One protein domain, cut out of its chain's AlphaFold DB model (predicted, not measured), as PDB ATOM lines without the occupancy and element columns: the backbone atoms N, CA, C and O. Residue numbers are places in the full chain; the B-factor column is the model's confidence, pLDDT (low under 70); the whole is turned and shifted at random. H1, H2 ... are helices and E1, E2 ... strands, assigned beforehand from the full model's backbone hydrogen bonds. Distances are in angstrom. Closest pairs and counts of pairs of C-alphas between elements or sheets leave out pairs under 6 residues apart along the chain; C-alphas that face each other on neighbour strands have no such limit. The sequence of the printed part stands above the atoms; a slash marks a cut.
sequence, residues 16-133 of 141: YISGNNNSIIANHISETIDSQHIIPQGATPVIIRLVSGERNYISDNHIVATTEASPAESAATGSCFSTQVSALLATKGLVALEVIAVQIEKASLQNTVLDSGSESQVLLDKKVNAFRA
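AT A GLANCE: This is residues 16 to 133 of the 141 residues of the protein "Fructotransferase" of Pantoea brenneri (UniProt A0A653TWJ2). What shape does the backbone make? The chain is wound in stacked turns, a short and loose solenoid: E2, E5, E9 and E10 line up as one wall, E1, E4 and E8 as a second, and E3 and E6, running on from E2 and E5, make a third with E7. H1 lies at one end of the long axis, beyond the third wall, and residues 37 to 42 stick out. What is it made of? The printed part has 118 residues, with one named helix and ten named strands in the order E1 E2 E3 E4 E5 E6 H1 E7 E8 E9 E10; it is mostly strand, though under half of the residues are in named elements. The first two walls are parallel sheets and the third is mixed; the whole is loose, with a radius of gyration of the C-alphas of 16.8 A, and spans 51 by 27 by 22 A.

HOW THE PARTS SIT: How is the largest sheet ordered? It runs E2, residues 23 to 25, E5, residues 57 to 59, E9, residues 112 to 114, and E10, residues 130 to 132, and its neighbours are parallel. N 24 and O 57 are 2.8 A apart, N 58 and O 112 2.8 A, and N 113 and O 130 2.9 A, each within hydrogen-bond range. What makes the second sheet? E4, residues 46 to 54, is the inner strand between E1, residues 16 to 18, and E8, residues 100 to 104, parallel to both; N 17 and O 49 are 2.8 A apart and N 103 and O 48 2.8 A, within hydrogen-bond range. E4 bends by 59 degrees at residue 51. What makes the third? E6, residues 62 to 68, is parallel to E3, residues 28 to 32, with N 31 and O 64 2.8 A apart, and antiparallel to E7, residues 94 to 96, with N 67 and O 95 2.9 A apart, both within hydrogen-bond range. E2 runs on into E3 at 76 degrees, and E5 into E6 at 66 degrees. Where is the helix? H1, residues 80 to 89, is not on any of the three sheets; every O i to N i+4 pair in it is within hydrogen-bond range.

IN THESE COORDINATES: Where do the elements begin and end? E1 begins at C-alpha 16, (63.362, 107.946, 71.320), and E10 ends at C-alpha 132, (50.823, 122.854, 64.242). Which are long? From first to last C-alpha E6 measures 20.2 A, E4 19.4 A, H1 14.5 A, E3 13.0 A and E8 10.3 A.

THE WHOLE: How far does it reach? The two C-alphas farthest apart, those of Ser 79 and Lys 127, are 53.0 A apart, and the printed part has no cut. Which links are long, and where is confidence low? The links E3 to E4, E6 to H1 and E9 to E10 are long; residues 71 to 78 have pLDDT under 70.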
ATOM      1  N   TYR A  16      64.105 108.281  70.106       98.62
ATOM      2  CA  TYR A  16      63.362 107.946  71.320       98.62
ATOM      3  C   TYR A  16      63.670 108.948  72.437       98.62
ATOM      4  O   TYR A  16      64.832 109.156  72.791       98.62
ATOM      5  N   ILE A  17      62.635 109.537  73.038       98.62
ATOM      6  CA  ILE A  17      62.774 110.570  74.069       98.62
ATOM      7  C   ILE A  17      61.987 110.180  75.318       98.62
ATOM      8  O   ILE A  17      60.784 109.927  75.280       98.62
ATOM      9  N   SER A  18      62.677 110.182  76.455       98.62
ATOM     10  CA  SER A  18      62.095 110.010  77.783       98.62
ATOM     11  C   SER A  18      62.734 111.030  78.718       98.62
ATOM     12  O   SER A  18      63.791 110.780  79.292       98.62
ATOM     13  N   GLY A  19      62.128 112.209  78.816       98.56
ATOM     14  CA  GLY A  19      62.700 113.345  79.527       98.56
ATOM     15  C   GLY A  19      61.944 114.644  79.273       98.56
ATOM     16  O   GLY A  19      60.995 114.696  78.492       98.56
ATOM     17  N   ASN A  20      62.382 115.703  79.952       98.75
ATOM     18  CA  ASN A  20      61.691 116.989  79.972       98.75
ATOM     19  C   ASN A  20      62.504 118.070  79.255       98.75
ATOM     20  O   ASN A  20      63.729 118.076  79.357       98.75
ATOM     21  N   ASN A  21      61.818 119.048  78.661       98.56
ATOM     22  CA  ASN A  21      62.407 120.280  78.120       98.56
ATOM     23  C   ASN A  21      63.516 120.063  77.070       98.56
ATOM     24  O   ASN A  21      64.438 120.872  76.969       98.56
ATOM     25  N   ASN A  22      63.454 118.975  76.299       98.81
ATOM     26  CA  ASN A  22      64.374 118.760  75.185       98.81
ATOM     27  C   ASN A  22      63.970 119.615  73.975       98.81
ATOM     28  O   ASN A  22      62.790 119.918  73.792       98.81
ATOM     29  N   SER A  23      64.941 119.927  73.116       98.75
ATOM     30  CA  SER A  23      64.730 120.666  71.866       98.75
ATOM     31  C   SER A  23      65.181 119.832  70.670       98.75
ATOM     32  O   SER A  23      66.347 119.454  70.583       98.75
ATOM     33  N   ILE A  24      64.262 119.568  69.741       98.69
ATOM     34  CA  ILE A  24      64.457 118.735  68.551       98.69
ATOM     35  C   ILE A  24      64.083 119.575  67.335       98.69
ATOM     36  O   ILE A  24      62.917 119.647  66.942       98.69
ATOM     37  N   ILE A  25      65.074 120.280  66.792       98.75
ATOM     38  CA  ILE A  25      64.845 121.368  65.840       98.75
ATOM     39  C   ILE A  25      65.669 121.150  64.575       98.75
ATOM     40  O   ILE A  25      66.864 120.873  64.673       98.75
ATOM     41  N   ALA A  26      65.046 121.343  63.410       98.19
ATOM     42  CA  ALA A  26      65.718 121.408  62.110       98.19
ATOM     43  C   ALA A  26      66.550 120.162  61.740       98.19
ATOM     44  O   ALA A  26      67.580 120.268  61.070       98.19
ATOM     45  N   ASN A  27      66.109 118.971  62.158       98.75
ATOM     46  CA  ASN A  27      66.735 117.722  61.729       98.75
ATOM     47  C   ASN A  27      66.221 117.299  60.351       98.75
ATOM     48  O   ASN A  27      65.071 117.556  59.990       98.75
ATOM     49  N   HIS A  28      67.058 116.577  59.609       98.56
ATOM     50  CA  HIS A  28      66.642 115.825  58.432       98.56
ATOM     51  C   HIS A  28      66.742 114.334  58.731       98.56
ATOM     52  O   HIS A  28      67.795 113.865  59.161       98.56
ATOM     53  N   ILE A  29      65.652 113.604  58.514       98.56
ATOM     54  CA  ILE A  29      65.586 112.172  58.791       98.56
ATOM     55  C   ILE A  29      65.101 111.462  57.531       98.56
ATOM     56  O   ILE A  29      63.997 111.728  57.056       98.56
ATOM     57  N   SER A  30      65.939 110.583  56.984       97.88
ATOM     58  CA  SER A  30      65.587 109.702  55.870       97.88
ATOM     59  C   SER A  30      65.390 108.281  56.385       97.88
ATOM     60  O   SER A  30      66.349 107.659  56.834       97.88
ATOM     61  N   GLU A  31      64.159 107.788  56.312       97.12
ATOM     62  CA  GLU A  31      63.807 106.399  56.597       97.12
ATOM     63  C   GLU A  31      63.663 105.658  55.263       97.12
ATOM     64  O   GLU A  31      62.782 105.969  54.460       97.12
ATOM     65  N   THR A  32      64.545 104.698  54.997       95.44
ATOM     66  CA  THR A  32      64.453 103.841  53.809       95.44
ATOM     67  C   THR A  32      64.474 102.393  54.258       95.44
ATOM     68  O   THR A  32      65.527 101.845  54.584       95.44
ATOM     69  N   ILE A  33      63.297 101.776  54.256       92.69
ATOM     70  CA  ILE A  33      63.099 100.387  54.651       92.69
ATOM     71  C   ILE A  33      62.202  99.707  53.629       92.69
ATOM     72  O   ILE A  33      61.222 100.264  53.144       92.69
ATOM     73  N   ASP A  34      62.553  98.477  53.284       91.38
ATOM     74  CA  ASP A  34      61.677  97.635  52.489       91.38
ATOM     75  C   ASP A  34      60.501  97.183  53.359       91.38
ATOM     76  O   ASP A  34      60.701  96.511  54.371       91.38
ATOM     77  N   SER A  35      59.284  97.537  52.945       91.38
ATOM     78  CA  SER A  35      58.041  97.277  53.679       91.38
ATOM     79  C   SER A  35      57.864  95.836  54.185       91.38
ATOM     80  O   SER A  35      57.255  95.630  55.234       91.38
ATOM     81  N   GLN A  36      58.424  94.830  53.497       90.88
ATOM     82  CA  GLN A  36      58.348  93.430  53.942       90.88
ATOM     83  C   GLN A  36      59.189  93.137  55.195       90.88
ATOM     84  O   GLN A  36      58.994  92.111  55.845       90.88
ATOM     85  N   HIS A  37      60.144  94.012  55.508       91.81
ATOM     86  CA  HIS A  37      61.033  93.912  56.659       91.81
ATOM     87  C   HIS A  37      60.578  94.764  57.847       91.81
ATOM     88  O   HIS A  37      61.280  94.764  58.853       91.81
ATOM     89  N   ILE A  38      59.435  95.453  57.752       95.12
ATOM     90  CA  ILE A  38      58.870  96.188  58.884       95.12
ATOM     91  C   ILE A  38      58.429  95.202  59.972       95.12
ATOM     92  O   ILE A  38      57.739  94.209  59.708       95.12
ATOM     93  N   ILE A  39      58.809  95.501  61.207       95.50
ATOM     94  CA  ILE A  39      58.535  94.738  62.414       95.50
ATOM     95  C   ILE A  39      57.805  95.655  63.418       95.50
ATOM     96  O   ILE A  39      58.301  96.734  63.730       95.50
ATOM     97  N   PRO A  40      56.661  95.228  63.986       96.62
ATOM     98  CA  PRO A  40      55.909  94.035  63.609       96.62
ATOM     99  C   PRO A  40      55.286  94.180  62.212       96.62
ATOM    100  O   PRO A  40      55.042  95.282  61.728       96.62
ATOM    101  N   GLN A  41      55.010  93.049  61.560       94.00
ATOM    102  CA  GLN A  41      54.485  93.051  60.196       94.00
ATOM    103  C   GLN A  41      53.178  93.853  60.097       94.00
ATOM    104  O   GLN A  41      52.242  93.632  60.867       94.00
ATOM    105  N   GLY A  42      53.112  94.763  59.123       92.00
ATOM    106  CA  GLY A  42      51.958  95.638  58.897       92.00
ATOM    107  C   GLY A  42      51.884  96.855  59.823       92.00
ATOM    108  O   GLY A  42      50.909  97.599  59.750       92.00
ATOM    109  N   ALA A  43      52.882  97.071  60.685       96.62
ATOM    110  CA  ALA A  43      52.998  98.303  61.448       96.62
ATOM    111  C   ALA A  43      53.350  99.500  60.557       96.62
ATOM    112  O   ALA A  43      53.947  99.359  59.490       96.62
ATOM    113  N   THR A  44      53.018 100.689  61.048       98.12
ATOM    114  CA  THR A  44      53.487 101.961  60.499       98.12
ATOM    115  C   THR A  44      54.699 102.410  61.321       98.12
ATOM    116  O   THR A  44      54.522 102.673  62.514       98.12
ATOM    117  N   PRO A  45      55.912 102.488  60.743       98.56
ATOM    118  CA  PRO A  45      57.110 102.890  61.475       98.56
ATOM    119  C   PRO A  45      56.969 104.266  62.123       98.56
ATOM    120  O   PRO A  45      56.333 105.170  61.571       98.56
ATOM    121  N   VAL A  46      57.589 104.432  63.288       98.75
ATOM    122  CA  VAL A  46      57.609 105.690  64.041       98.75
ATOM    123  C   VAL A  46      58.975 106.343  63.874       98.75
ATOM    124  O   VAL A  46      59.999 105.687  64.033       98.75
ATOM    125  N   ILE A  47      59.017 107.646  63.591       98.75
ATOM    126  CA  ILE A  47      60.284 108.367  63.405       98.75
ATOM    127  C   ILE A  47      60.748 109.014  64.712       98.75
ATOM    128  O   ILE A  47      61.813 108.674  65.228       98.75
ATOM    129  N   ILE A  48      59.945 109.916  65.283       98.81
ATOM    130  CA  ILE A  48      60.226 110.569  66.567       98.81
ATOM    131  C   ILE A  48      59.191 110.104  67.591       98.81
ATOM    132  O   ILE A  48      57.996 110.335  67.416       98.81
ATOM    133  N   ARG A  49      59.633 109.488  68.688       98.81
ATOM    134  CA  ARG A  49      58.760 108.966  69.743       98.81
ATOM    135  C   ARG A  49      59.081 109.587  71.099       98.81
ATOM    136  O   ARG A  49      60.188 109.445  71.612       98.81
ATOM    137  N   LEU A  50      58.093 110.240  71.709       98.69
ATOM    138  CA  LEU A  50      58.174 110.775  73.069       98.69
ATOM    139  C   LEU A  50      57.411 109.852  74.008       98.69
ATOM    140  O   LEU A  50      56.182 109.838  74.008       98.69
ATOM    141  N   VAL A  51      58.143 109.086  74.812       98.62
ATOM    142  CA  VAL A  51      57.558 108.070  75.692       98.62
ATOM    143  C   VAL A  51      57.163 108.628  77.048       98.62
ATOM    144  O   VAL A  51      56.125 108.251  77.589       98.62
ATOM    145  N   SER A  52      57.960 109.535  77.610       98.62
ATOM    146  CA  SER A  52      57.614 110.198  78.866       98.62
ATOM    147  C   SER A  52      58.266 111.570  78.999       98.62
ATOM    148  O   SER A  52      59.238 111.882  78.306       98.62
ATOM    149  N   GLY A  53      57.729 112.368  79.918       98.25
ATOM    150  CA  GLY A  53      58.244 113.688  80.266       98.25
ATOM    151  C   GLY A  53      57.482 114.835  79.612       98.25
ATOM    152  O   GLY A  53      56.527 114.627  78.871       98.25
ATOM    153  N   GLU A  54      57.865 116.065  79.920       98.44
ATOM    154  CA  GLU A  54      57.050 117.241  79.637       98.44
ATOM    155  C   GLU A  54      57.806 118.355  78.924       98.44
ATOM    156  O   GLU A  54      59.018 118.511  79.091       98.44
ATOM    157  N   ARG A  55      57.055 119.209  78.216       98.62
ATOM    158  CA  ARG A  55      57.551 120.477  77.648       98.62
ATOM    159  C   ARG A  55      58.694 120.310  76.649       98.62
ATOM    160  O   ARG A  55      59.528 121.199  76.507       98.62
ATOM    161  N   ASN A  56      58.741 119.183  75.947       98.88
ATOM    162  CA  ASN A  56      59.661 119.027  74.829       98.88
ATOM    163  C   ASN A  56      59.192 119.880  73.642       98.88
ATOM    164  O   ASN A  56      57.989 120.012  73.397       98.88
ATOM    165  N   TYR A  57      60.145 120.450  72.912       98.88
ATOM    166  CA  TYR A  57      59.905 121.326  71.773       98.88
ATOM    167  C   TYR A  57      60.451 120.689  70.495       98.88
ATOM    168  O   TYR A  57      61.658 120.491  70.354       98.88
ATOM    169  N   ILE A  58      59.557 120.357  69.568       98.81
ATOM    170  CA  ILE A  58      59.858 119.664  68.314       98.81
ATOM    171  C   ILE A  58      59.416 120.579  67.178       98.81
ATOM    172  O   ILE A  58      58.228 120.871  67.061       98.81
ATOM    173  N   SER A  59      60.361 121.067  66.375       98.81
ATOM    174  CA  SER A  59      60.078 122.073  65.343       98.81
ATOM    175  C   SER A  59      60.882 121.841  64.071       98.81
ATOM    176  O   SER A  59      62.068 121.527  64.137       98.81
ATOM    177  N   ASP A  60      60.252 122.056  62.918       98.50
ATOM    178  CA  ASP A  60      60.924 122.150  61.614       98.50
ATOM    179  C   ASP A  60      61.747 120.906  61.226       98.50
ATOM    180  O   ASP A  60      62.788 121.012  60.578       98.50
ATOM    181  N   ASN A  61      61.319 119.709  61.638       98.69
ATOM    182  CA  ASN A  61      62.001 118.470  61.266       98.69
ATOM    183  C   ASN A  61      61.498 117.971  59.905       98.69
ATOM    184  O   ASN A  61      60.303 117.751  59.714       98.69
ATOM    185  N   HIS A  62      62.420 117.747  58.967       98.62
ATOM    186  CA  HIS A  62      62.106 117.262  57.626       98.62
ATOM    187  C   HIS A  62      62.295 115.747  57.532       98.62
ATOM    188  O   HIS A  62      63.424 115.250  57.471       98.62
ATOM    189  N   ILE A  63      61.175 115.030  57.491       98.56
ATOM    190  CA  ILE A  63      61.124 113.569  57.451       98.56
ATOM    191  C   ILE A  63      60.803 113.108  56.029       98.56
ATOM    192  O   ILE A  63      59.799 113.514  55.447       98.56
ATOM    193  N   VAL A  64      61.650 112.232  55.491       98.12
ATOM    194  CA  VAL A  64      61.476 111.587  54.187       98.12
ATOM    195  C   VAL A  64      61.476 110.083  54.408       98.12
ATOM    196  O   VAL A  64      62.499 109.523  54.781       98.12
ATOM    197  N   ALA A  65      60.338 109.430  54.186       97.94
ATOM    198  CA  ALA A  65      60.212 107.985  54.331       97.94
ATOM    199  C   ALA A  65      59.955 107.322  52.977       97.94
ATOM    200  O   ALA A  65      59.112 107.777  52.199       97.94
ATOM    201  N   THR A  66      60.688 106.250  52.689       97.12
ATOM    202  CA  THR A  66      60.673 105.562  51.399       97.12
ATOM    203  C   THR A  66      60.770 104.048  51.542       97.12
ATOM    204  O   THR A  66      61.367 103.534  52.482       97.12
ATOM    205  N   THR A  67      60.196 103.336  50.578       94.94
ATOM    206  CA  THR A  67      60.336 101.887  50.388       94.94
ATOM    207  C   THR A  67      60.578 101.606  48.911       94.94
ATOM    208  O   THR A  67      60.276 102.435  48.050       94.94
ATOM    209  N   GLU A  68      61.099 100.428  48.596       89.81
ATOM    210  CA  GLU A  68      61.198  99.963  47.215       89.81
ATOM    211  C   GLU A  68      59.796  99.732  46.626       89.81
ATOM    212  O   GLU A  68      58.934  99.128  47.268       89.81
ATOM    213  N   ALA A  69      59.558 100.192  45.392       83.00
ATOM    214  CA  ALA A  69      58.291  99.974  44.677       83.00
ATOM    215  C   ALA A  69      58.041  98.498  44.325       83.00
ATOM    216  O   ALA A  69      56.936  98.105  43.951       83.00
ATOM    217  N   SER A  70      59.089  97.685  44.345       72.56
ATOM    218  CA  SER A  70      59.059  96.263  44.025       72.56
ATOM    219  C   SER A  70      60.092  95.558  44.897       72.56
ATOM    220  O   SER A  70      61.140  96.151  45.149       72.56
ATOM    221  N   PRO A  71      59.845  94.313  45.344       62.88
ATOM    222  CA  PRO A  71      60.834  93.563  46.104       62.88
ATOM    223  C   PRO A  71      62.136  93.516  45.307       62.88
ATOM    224  O   PRO A  71      62.146  93.032  44.172       62.88
ATOM    225  N   ALA A  72      63.209  94.068  45.870       58.19
ATOM    226  CA  ALA A  72      64.488  94.097  45.187       58.19
ATOM    227  C   ALA A  72      64.944  92.659  44.895       58.19
ATOM    228  O   ALA A  72      64.951  91.800  45.785       58.19
ATOM    229  N   GLU A  73      65.346  92.399  43.649       52.50
ATOM    230  CA  GLU A  73      66.138  91.213  43.330       52.50
ATOM    231  C   GLU A  73      67.384  91.203  44.226       52.50
ATOM    232  O   GLU A  73      67.931  92.259  44.556       52.50
ATOM    233  N   SER A  74      67.801  90.011  44.665       54.12
ATOM    234  CA  SER A  74      68.866  89.843  45.658       54.12
ATOM    235  C   SER A  74      70.053  90.759  45.361       54.12
ATOM    236  O   SER A  74      70.603  90.701  44.257       54.12
ATOM    237  N   ALA A  75      70.451  91.576  46.342       58.50
ATOM    238  CA  ALA A  75      71.579  92.487  46.200       58.50
ATOM    239  C   ALA A  75      72.786  91.740  45.612       58.50
ATOM    240  O   ALA A  75      73.227  90.728  46.162       58.50
ATOM    241  N   ALA A  76      73.290  92.224  44.473       55.31
ATOM    242  CA  ALA A  76      74.420  91.611  43.795       55.31
ATOM    243  C   ALA A  76      75.607  91.485  44.765       55.31
ATOM    244  O   ALA A  76      75.961  92.441  45.463       55.31
ATOM    245  N   THR A  77      76.222  90.301  44.806       60.62
ATOM    246  CA  THR A  77      77.418  89.997  45.601       60.62
ATOM    247  C   THR A  77      78.611  90.814  45.099       60.62
ATOM    248  O   THR A  77      79.378  90.363  44.250       60.62
ATOM    249  N   GLY A  78      78.732  92.045  45.596       67.12
ATOM    250  CA  GLY A  78      79.871  92.939  45.411       67.12
ATOM    251  C   GLY A  78      80.769  92.992  46.649       67.12
ATOM    252  O   GLY A  78      80.521  92.327  47.655       67.12
ATOM    253  N   SER A  79      81.828  93.805  46.590       85.56
ATOM    254  CA  SER A  79      82.599  94.136  47.795       85.56
ATOM    255  C   SER A  79      81.720  94.901  48.796       85.56
ATOM    256  O   SER A  79      80.856  95.674  48.373       85.56
ATOM    257  N   CYS A  80      81.957  94.740  50.106       84.50
ATOM    258  CA  CYS A  80      81.164  95.406  51.152       84.50
ATOM    259  C   CYS A  80      81.037  96.919  50.914       84.50
ATOM    260  O   CYS A  80      79.939  97.465  50.979       84.50
ATOM    261  N   PHE A  81      82.150  97.573  50.569       89.00
ATOM    262  CA  PHE A  81      82.194  99.000  50.259       89.00
ATOM    263  C   PHE A  81      81.319  99.360  49.051       89.00
ATOM    264  O   PHE A  81      80.533 100.302  49.117       89.00
ATOM    265  N   SER A  82      81.435  98.610  47.952       89.81
ATOM    266  CA  SER A  82      80.676  98.892  46.731       89.81
ATOM    267  C   SER A  82      79.175  98.798  46.982       89.81
ATOM    268  O   SER A  82      78.442  99.704  46.603       89.81
ATOM    269  N   THR A  83      78.723  97.749  47.677       87.75
ATOM    270  CA  THR A  83      77.304  97.576  48.013       87.75
ATOM    271  C   THR A  83      76.795  98.698  48.919       87.75
ATOM    272  O   THR A  83      75.719  99.232  48.669       87.75
ATOM    273  N   GLN A  84      77.573  99.109  49.927       89.88
ATOM    274  CA  GLN A  84      77.213 100.210  50.828       89.88
ATOM    275  C   GLN A  84      77.078 101.546  50.088       89.88
ATOM    276  O   GLN A  84      76.082 102.246  50.253       89.88
ATOM    277  N   VAL A  85      78.053 101.893  49.240       92.38
ATOM    278  CA  VAL A  85      78.012 103.139  48.457       92.38
ATOM    279  C   VAL A  85      76.856 103.119  47.467       92.38
ATOM    280  O   VAL A  85      76.135 104.106  47.353       92.38
ATOM    281  N   SER A  86      76.644 102.001  46.770       90.38
ATOM    282  CA  SER A  86      75.521 101.868  45.845       90.38
ATOM    283  C   SER A  86      74.175 102.039  46.548       90.38
ATOM    284  O   SER A  86      73.329 102.739  46.006       90.38
ATOM    285  N   ALA A  87      73.998 101.473  47.746       88.75
ATOM    286  CA  ALA A  87      72.769 101.634  48.524       88.75
ATOM    287  C   ALA A  87      72.520 103.099  48.924       88.75
ATOM    288  O   ALA A  87      71.415 103.593  48.752       88.75
ATOM    289  N   LEU A  88      73.551 103.827  49.371       92.12
ATOM    290  CA  LEU A  88      73.422 105.250  49.731       92.12
ATOM    291  C   LEU A  88      73.094 106.158  48.534       92.12
ATOM    292  O   LEU A  88      72.499 107.218  48.706       92.12
ATOM    293  N   LEU A  89      73.512 105.770  47.326       92.69
ATOM    294  CA  LEU A  89      73.261 106.524  46.093       92.69
ATOM    295  C   LEU A  89      71.974 106.087  45.373       92.69
ATOM    296  O   LEU A  89      71.572 106.726  44.396       92.69
ATOM    297  N   ALA A  90      71.341 104.997  45.810       88.38
ATOM    298  CA  ALA A  90      70.150 104.449  45.181       88.38
ATOM    299  C   ALA A  90      68.912 105.262  45.575       88.38
ATOM    300  O   ALA A  90      68.381 105.139  46.670       88.38
ATOM    301  N   THR A  91      68.435 106.097  44.652       85.75
ATOM    302  CA  THR A  91      67.172 106.846  44.806       85.75
ATOM    303  C   THR A  91      66.125 106.473  43.759       85.75
ATOM    304  O   THR A  91      64.970 106.886  43.838       85.75
ATOM    305  N   LYS A  92      66.516 105.691  42.747       86.81
ATOM    306  CA  LYS A  92      65.623 105.233  41.678       86.81
ATOM    307  C   LYS A  92      64.810 104.039  42.159       86.81
ATOM    308  O   LYS A  92      65.391 103.098  42.675       86.81
ATOM    309  N   GLY A  93      63.503 104.050  41.899       84.12
ATOM    310  CA  GLY A  93      62.606 102.950  42.279       84.12
ATOM    311  C   GLY A  93      62.027 103.071  43.690       84.12
ATOM    312  O   GLY A  93      61.122 102.312  44.029       84.12
ATOM    313  N   LEU A  94      62.472 104.067  44.463       92.81
ATOM    314  CA  LEU A  94      61.892 104.391  45.757       92.81
ATOM    315  C   LEU A  94      60.536 105.084  45.591       92.81
ATOM    316  O   LEU A  94      60.373 106.003  44.783       92.81
ATOM    317  N   VAL A  95      59.571 104.656  46.396       95.50
ATOM    318  CA  VAL A  95      58.253 105.279  46.557       95.50
ATOM    319  C   VAL A  95      58.068 105.712  48.003       95.50
ATOM    320  O   VAL A  95      58.769 105.234  48.892       95.50
ATOM    321  N   ALA A  96      57.136 106.635  48.245       95.62
ATOM    322  CA  ALA A  96      56.843 107.105  49.594       95.62
ATOM    323  C   ALA A  96      56.355 105.952  50.484       95.62
ATOM    324  O   ALA A  96      55.496 105.169  50.077       95.62
ATOM    325  N   LEU A  97      56.895 105.881  51.699       96.69
ATOM    326  CA  LEU A  97      56.446 104.975  52.749       96.69
ATOM    327  C   LEU A  97      55.606 105.757  53.761       96.69
ATOM    328  O   LEU A  97      55.972 106.860  54.169       96.69
ATOM    329  N   GLU A  98      54.475 105.187  54.169       97.38
ATOM    330  CA  GLU A  98      53.665 105.751  55.245       97.38
ATOM    331  C   GLU A  98      54.366 105.558  56.593       97.38
ATOM    332  O   GLU A  98      54.787 104.452  56.931       97.38
ATOM    333  N   VAL A  99      54.482 106.639  57.366       98.50
ATOM    334  CA  VAL A  99      55.131 106.654  58.683       98.50
ATOM    335  C   VAL A  99      54.388 107.567  59.648       98.50
ATOM    336  O   VAL A  99      53.746 108.542  59.244       98.50
ATOM    337  N   ILE A 100      54.554 107.297  60.939       98.81
ATOM    338  CA  ILE A 100      54.218 108.225  62.014       98.81
ATOM    339  C   ILE A 100      55.448 109.107  62.243       98.81
ATOM    340  O   ILE A 100      56.452 108.681  62.814       98.81
ATOM    341  N   ALA A 101      55.380 110.352  61.783       98.75
ATOM    342  CA  ALA A 101      56.458 111.322  61.913       98.75
ATOM    343  C   ALA A 101      56.772 111.633  63.386       98.75
ATOM    344  O   ALA A 101      57.933 111.611  63.797       98.75
ATOM    345  N   VAL A 102      55.732 111.889  64.186       98.88
ATOM    346  CA  VAL A 102      55.862 112.164  65.623       98.88
ATOM    347  C   VAL A 102      54.772 111.425  66.392       98.88
ATOM    348  O   VAL A 102      53.585 111.617  66.129       98.88
ATOM    349  N   GLN A 103      55.169 110.625  67.381       98.81
ATOM    350  CA  GLN A 103      54.272 109.963  68.326       98.81
ATOM    351  C   GLN A 103      54.523 110.473  69.745       98.81
ATOM    352  O   GLN A 103      55.612 110.302  70.294       98.81
ATOM    353  N   ILE A 104      53.498 111.070  70.351       98.69
ATOM    354  CA  ILE A 104      53.503 111.508  71.748       98.69
ATOM    355  C   ILE A 104      52.687 110.514  72.572       98.69
ATOM    356  O   ILE A 104      51.462 110.440  72.451       98.69
ATOM    357  N   GLU A 105      53.362 109.746  73.422       98.69
ATOM    358  CA  GLU A 105      52.706 108.806  74.327       98.69
ATOM    359  C   GLU A 105      51.961 109.531  75.452       98.69
ATOM    360  O   GLU A 105      52.294 110.649  75.838       98.69
ATOM    361  N   LYS A 106      50.981 108.854  76.059       98.12
ATOM    362  CA  LYS A 106      50.131 109.424  77.125       98.12
ATOM    363  C   LYS A 106      50.902 109.940  78.342       98.12
ATOM    364  O   LYS A 106      50.410 110.821  79.040       98.12
ATOM    365  N   ALA A 107      52.069 109.365  78.627       98.00
ATOM    366  CA  ALA A 107      52.923 109.783  79.737       98.00
ATOM    367  C   ALA A 107      53.802 110.999  79.393       98.00
ATOM    368  O   ALA A 107      54.568 111.453  80.246       98.00
ATOM    369  N   SER A 108      53.708 111.525  78.164       98.38
ATOM    370  CA  SER A 108      54.369 112.751  77.750       98.38
ATOM    371  C   SER A 108      53.360 113.870  77.497       98.38
ATOM    372  O   SER A 108      52.457 113.747  76.672       98.38
ATOM    373  N   LEU A 109      53.498 114.969  78.238       98.06
ATOM    374  CA  LEU A 109      52.478 116.015  78.332       98.06
ATOM    375  C   LEU A 109      53.069 117.403  78.076       98.06
ATOM    376  O   LEU A 109      54.247 117.654  78.304       98.06
ATOM    377  N   GLN A 110      52.227 118.351  77.674       98.56
ATOM    378  CA  GLN A 110      52.594 119.759  77.492       98.56
ATOM    379  C   GLN A 110      53.736 119.977  76.491       98.56
ATOM    380  O   GLN A 110      54.483 120.943  76.613       98.56
ATOM    381  N   ASN A 111      53.892 119.083  75.515       98.88
ATOM    382  CA  ASN A 111      54.882 119.241  74.458       98.88
ATOM    383  C   ASN A 111      54.361 120.186  73.372       98.88
ATOM    384  O   ASN A 111      53.152 120.387  73.223       98.88
ATOM    385  N   THR A 112      55.289 120.712  72.582       98.88
ATOM    386  CA  THR A 112      55.001 121.552  71.421       98.88
ATOM    387  C   THR A 112      55.571 120.885  70.177       98.88
ATOM    388  O   THR A 112      56.776 120.655  70.107       98.88
ATOM    389  N   VAL A 113      54.709 120.582  69.207       98.81
ATOM    390  CA  VAL A 113      55.076 119.973  67.921       98.81
ATOM    391  C   VAL A 113      54.674 120.918  66.795       98.81
ATOM    392  O   VAL A 113      53.488 121.183  66.607       98.81
ATOM    393  N   LEU A 114      55.649 121.436  66.056       98.81
ATOM    394  CA  LEU A 114      55.451 122.387  64.964       98.81
ATOM    395  C   LEU A 114      56.155 121.880  63.707       98.81
ATOM    396  O   LEU A 114      57.299 121.433  63.774       98.81
ATOM    397  N   ASP A 115      55.482 121.949  62.564       98.50
ATOM    398  CA  ASP A 115      56.062 121.761  61.226       98.50
ATOM    399  C   ASP A 115      56.963 120.516  61.091       98.50
ATOM    400  O   ASP A 115      57.933 120.507  60.339       98.50
ATOM    401  N   SER A 116      56.637 119.455  61.833       98.62
ATOM    402  CA  SER A 116      57.409 118.207  61.909       98.62
ATOM    403  C   SER A 116      56.580 116.995  61.463       98.62
ATOM    404  O   SER A 116      56.811 115.880  61.919       98.62
ATOM    405  N   GLY A 117      55.574 117.221  60.616       98.12
ATOM    406  CA  GLY A 117      54.641 116.214  60.109       98.12
ATOM    407  C   GLY A 117      53.252 116.799  59.839       98.12
ATOM    408  O   GLY A 117      52.856 117.798  60.445       98.12
ATOM    409  N   SER A 118      52.503 116.187  58.918       97.00
ATOM    410  CA  SER A 118      51.106 116.551  58.648       97.00
ATOM    411  C   SER A 118      50.153 116.090  59.765       97.00
ATOM    412  O   SER A 118      50.533 115.345  60.668       97.00
ATOM    413  N   GLU A 119      48.877 116.479  59.668       96.19
ATOM    414  CA  GLU A 119      47.799 116.007  60.554       96.19
ATOM    415  C   GLU A 119      47.698 114.474  60.635       96.19
ATOM    416  O   GLU A 119      47.435 113.931  61.703       96.19
ATOM    417  N   SER A 120      47.927 113.761  59.526       95.69
ATOM    418  CA  SER A 120      47.858 112.293  59.500       95.69
ATOM    419  C   SER A 120      49.138 111.617  59.992       95.69
ATOM    420  O   SER A 120      49.106 110.442  60.336       95.69
ATOM    421  N   GLN A 121      50.262 112.337  60.019       98.06
ATOM    422  CA  GLN A 121      51.568 111.790  60.393       98.06
ATOM    423  C   GLN A 121      51.911 112.012  61.870       98.06
ATOM    424  O   GLN A 121      52.893 111.452  62.354       98.06
ATOM    425  N   VAL A 122      51.149 112.836  62.590       98.56
ATOM    426  CA  VAL A 122      51.428 113.168  63.988       98.56
ATOM    427  C   VAL A 122      50.344 112.605  64.898       98.56
ATOM    428  O   VAL A 122      49.183 113.003  64.838       98.56
ATOM    429  N   LEU A 123      50.743 111.697  65.789       98.69
ATOM    430  CA  LEU A 123      49.867 111.090  66.785       98.69
ATOM    431  C   LEU A 123      50.113 111.727  68.153       98.69
ATOM    432  O   LEU A 123      51.134 111.481  68.794       98.69
ATOM    433  N   LEU A 124      49.162 112.543  68.609       98.31
ATOM    434  CA  LEU A 124      49.194 113.173  69.930       98.31
ATOM    435  C   LEU A 124      47.790 113.524  70.436       98.31
ATOM    436  O   LEU A 124      46.849 113.679  69.658       98.31
ATOM    437  N   ASP A 125      47.656 113.707  71.750       98.25
ATOM    438  CA  ASP A 125      46.461 114.316  72.340       98.25
ATOM    439  C   ASP A 125      46.577 115.851  72.306       98.25
ATOM    440  O   ASP A 125      47.352 116.449  73.063       98.25
ATOM    441  N   LYS A 126      45.780 116.486  71.434       97.44
ATOM    442  CA  LYS A 126      45.733 117.949  71.239       97.44
ATOM    443  C   LYS A 126      45.179 118.710  72.449       97.44
ATOM    444  O   LYS A 126      45.306 119.928  72.507       97.44
ATOM    445  N   LYS A 127      44.547 118.036  73.419       98.06
ATOM    446  CA  LYS A 127      44.061 118.690  74.649       98.06
ATOM    447  C   LYS A 127      45.185 119.006  75.625       98.06
ATOM    448  O   LYS A 127      45.028 119.891  76.461       98.06
ATOM    449  N   VAL A 128      46.289 118.265  75.544       98.12
ATOM    450  CA  VAL A 128      47.407 118.354  76.492       98.12
ATOM    451  C   VAL A 128      48.740 118.672  75.816       98.12
ATOM    452  O   VAL A 128      49.739 118.781  76.515       98.12
ATOM    453  N   ASN A 129      48.771 118.861  74.493       98.69
ATOM    454  CA  ASN A 129      49.948 119.274  73.725       98.69
ATOM    455  C   ASN A 129      49.577 120.374  72.720       98.69
ATOM    456  O   ASN A 129      48.453 120.411  72.220       98.69
ATOM    457  N   ALA A 130      50.536 121.239  72.395       98.75
ATOM    458  CA  ALA A 130      50.399 122.225  71.331       98.75
ATOM    459  C   ALA A 130      50.863 121.624  70.000       98.75
ATOM    460  O   ALA A 130      51.949 121.046  69.921       98.75
ATOM    461  N   PHE A 131      50.052 121.775  68.951       98.62
ATOM    462  CA  PHE A 131      50.341 121.200  67.643       98.62
ATOM    463  C   PHE A 131      50.048 122.171  66.503       98.62
ATOM    464  O   PHE A 131      48.970 122.764  66.450       98.62
ATOM    465  N   ARG A 132      50.999 122.274  65.573       98.38
ATOM    466  CA  ARG A 132      50.823 122.854  64.242       98.38
ATOM    467  C   ARG A 132      51.361 121.863  63.213       98.38
ATOM    468  O   ARG A 132      52.551 121.552  63.229       98.38
ATOM    469  N   ALA A 133      50.487 121.386  62.334       97.81
ATOM    470  CA  ALA A 133      50.871 120.502  61.244       97.81
ATOM    471  C   ALA A 133      51.720 121.236  60.197       97.81
ATOM    472  O   ALA A 133      51.490 122.414  59.921       97.81
TER     473      ALA A 133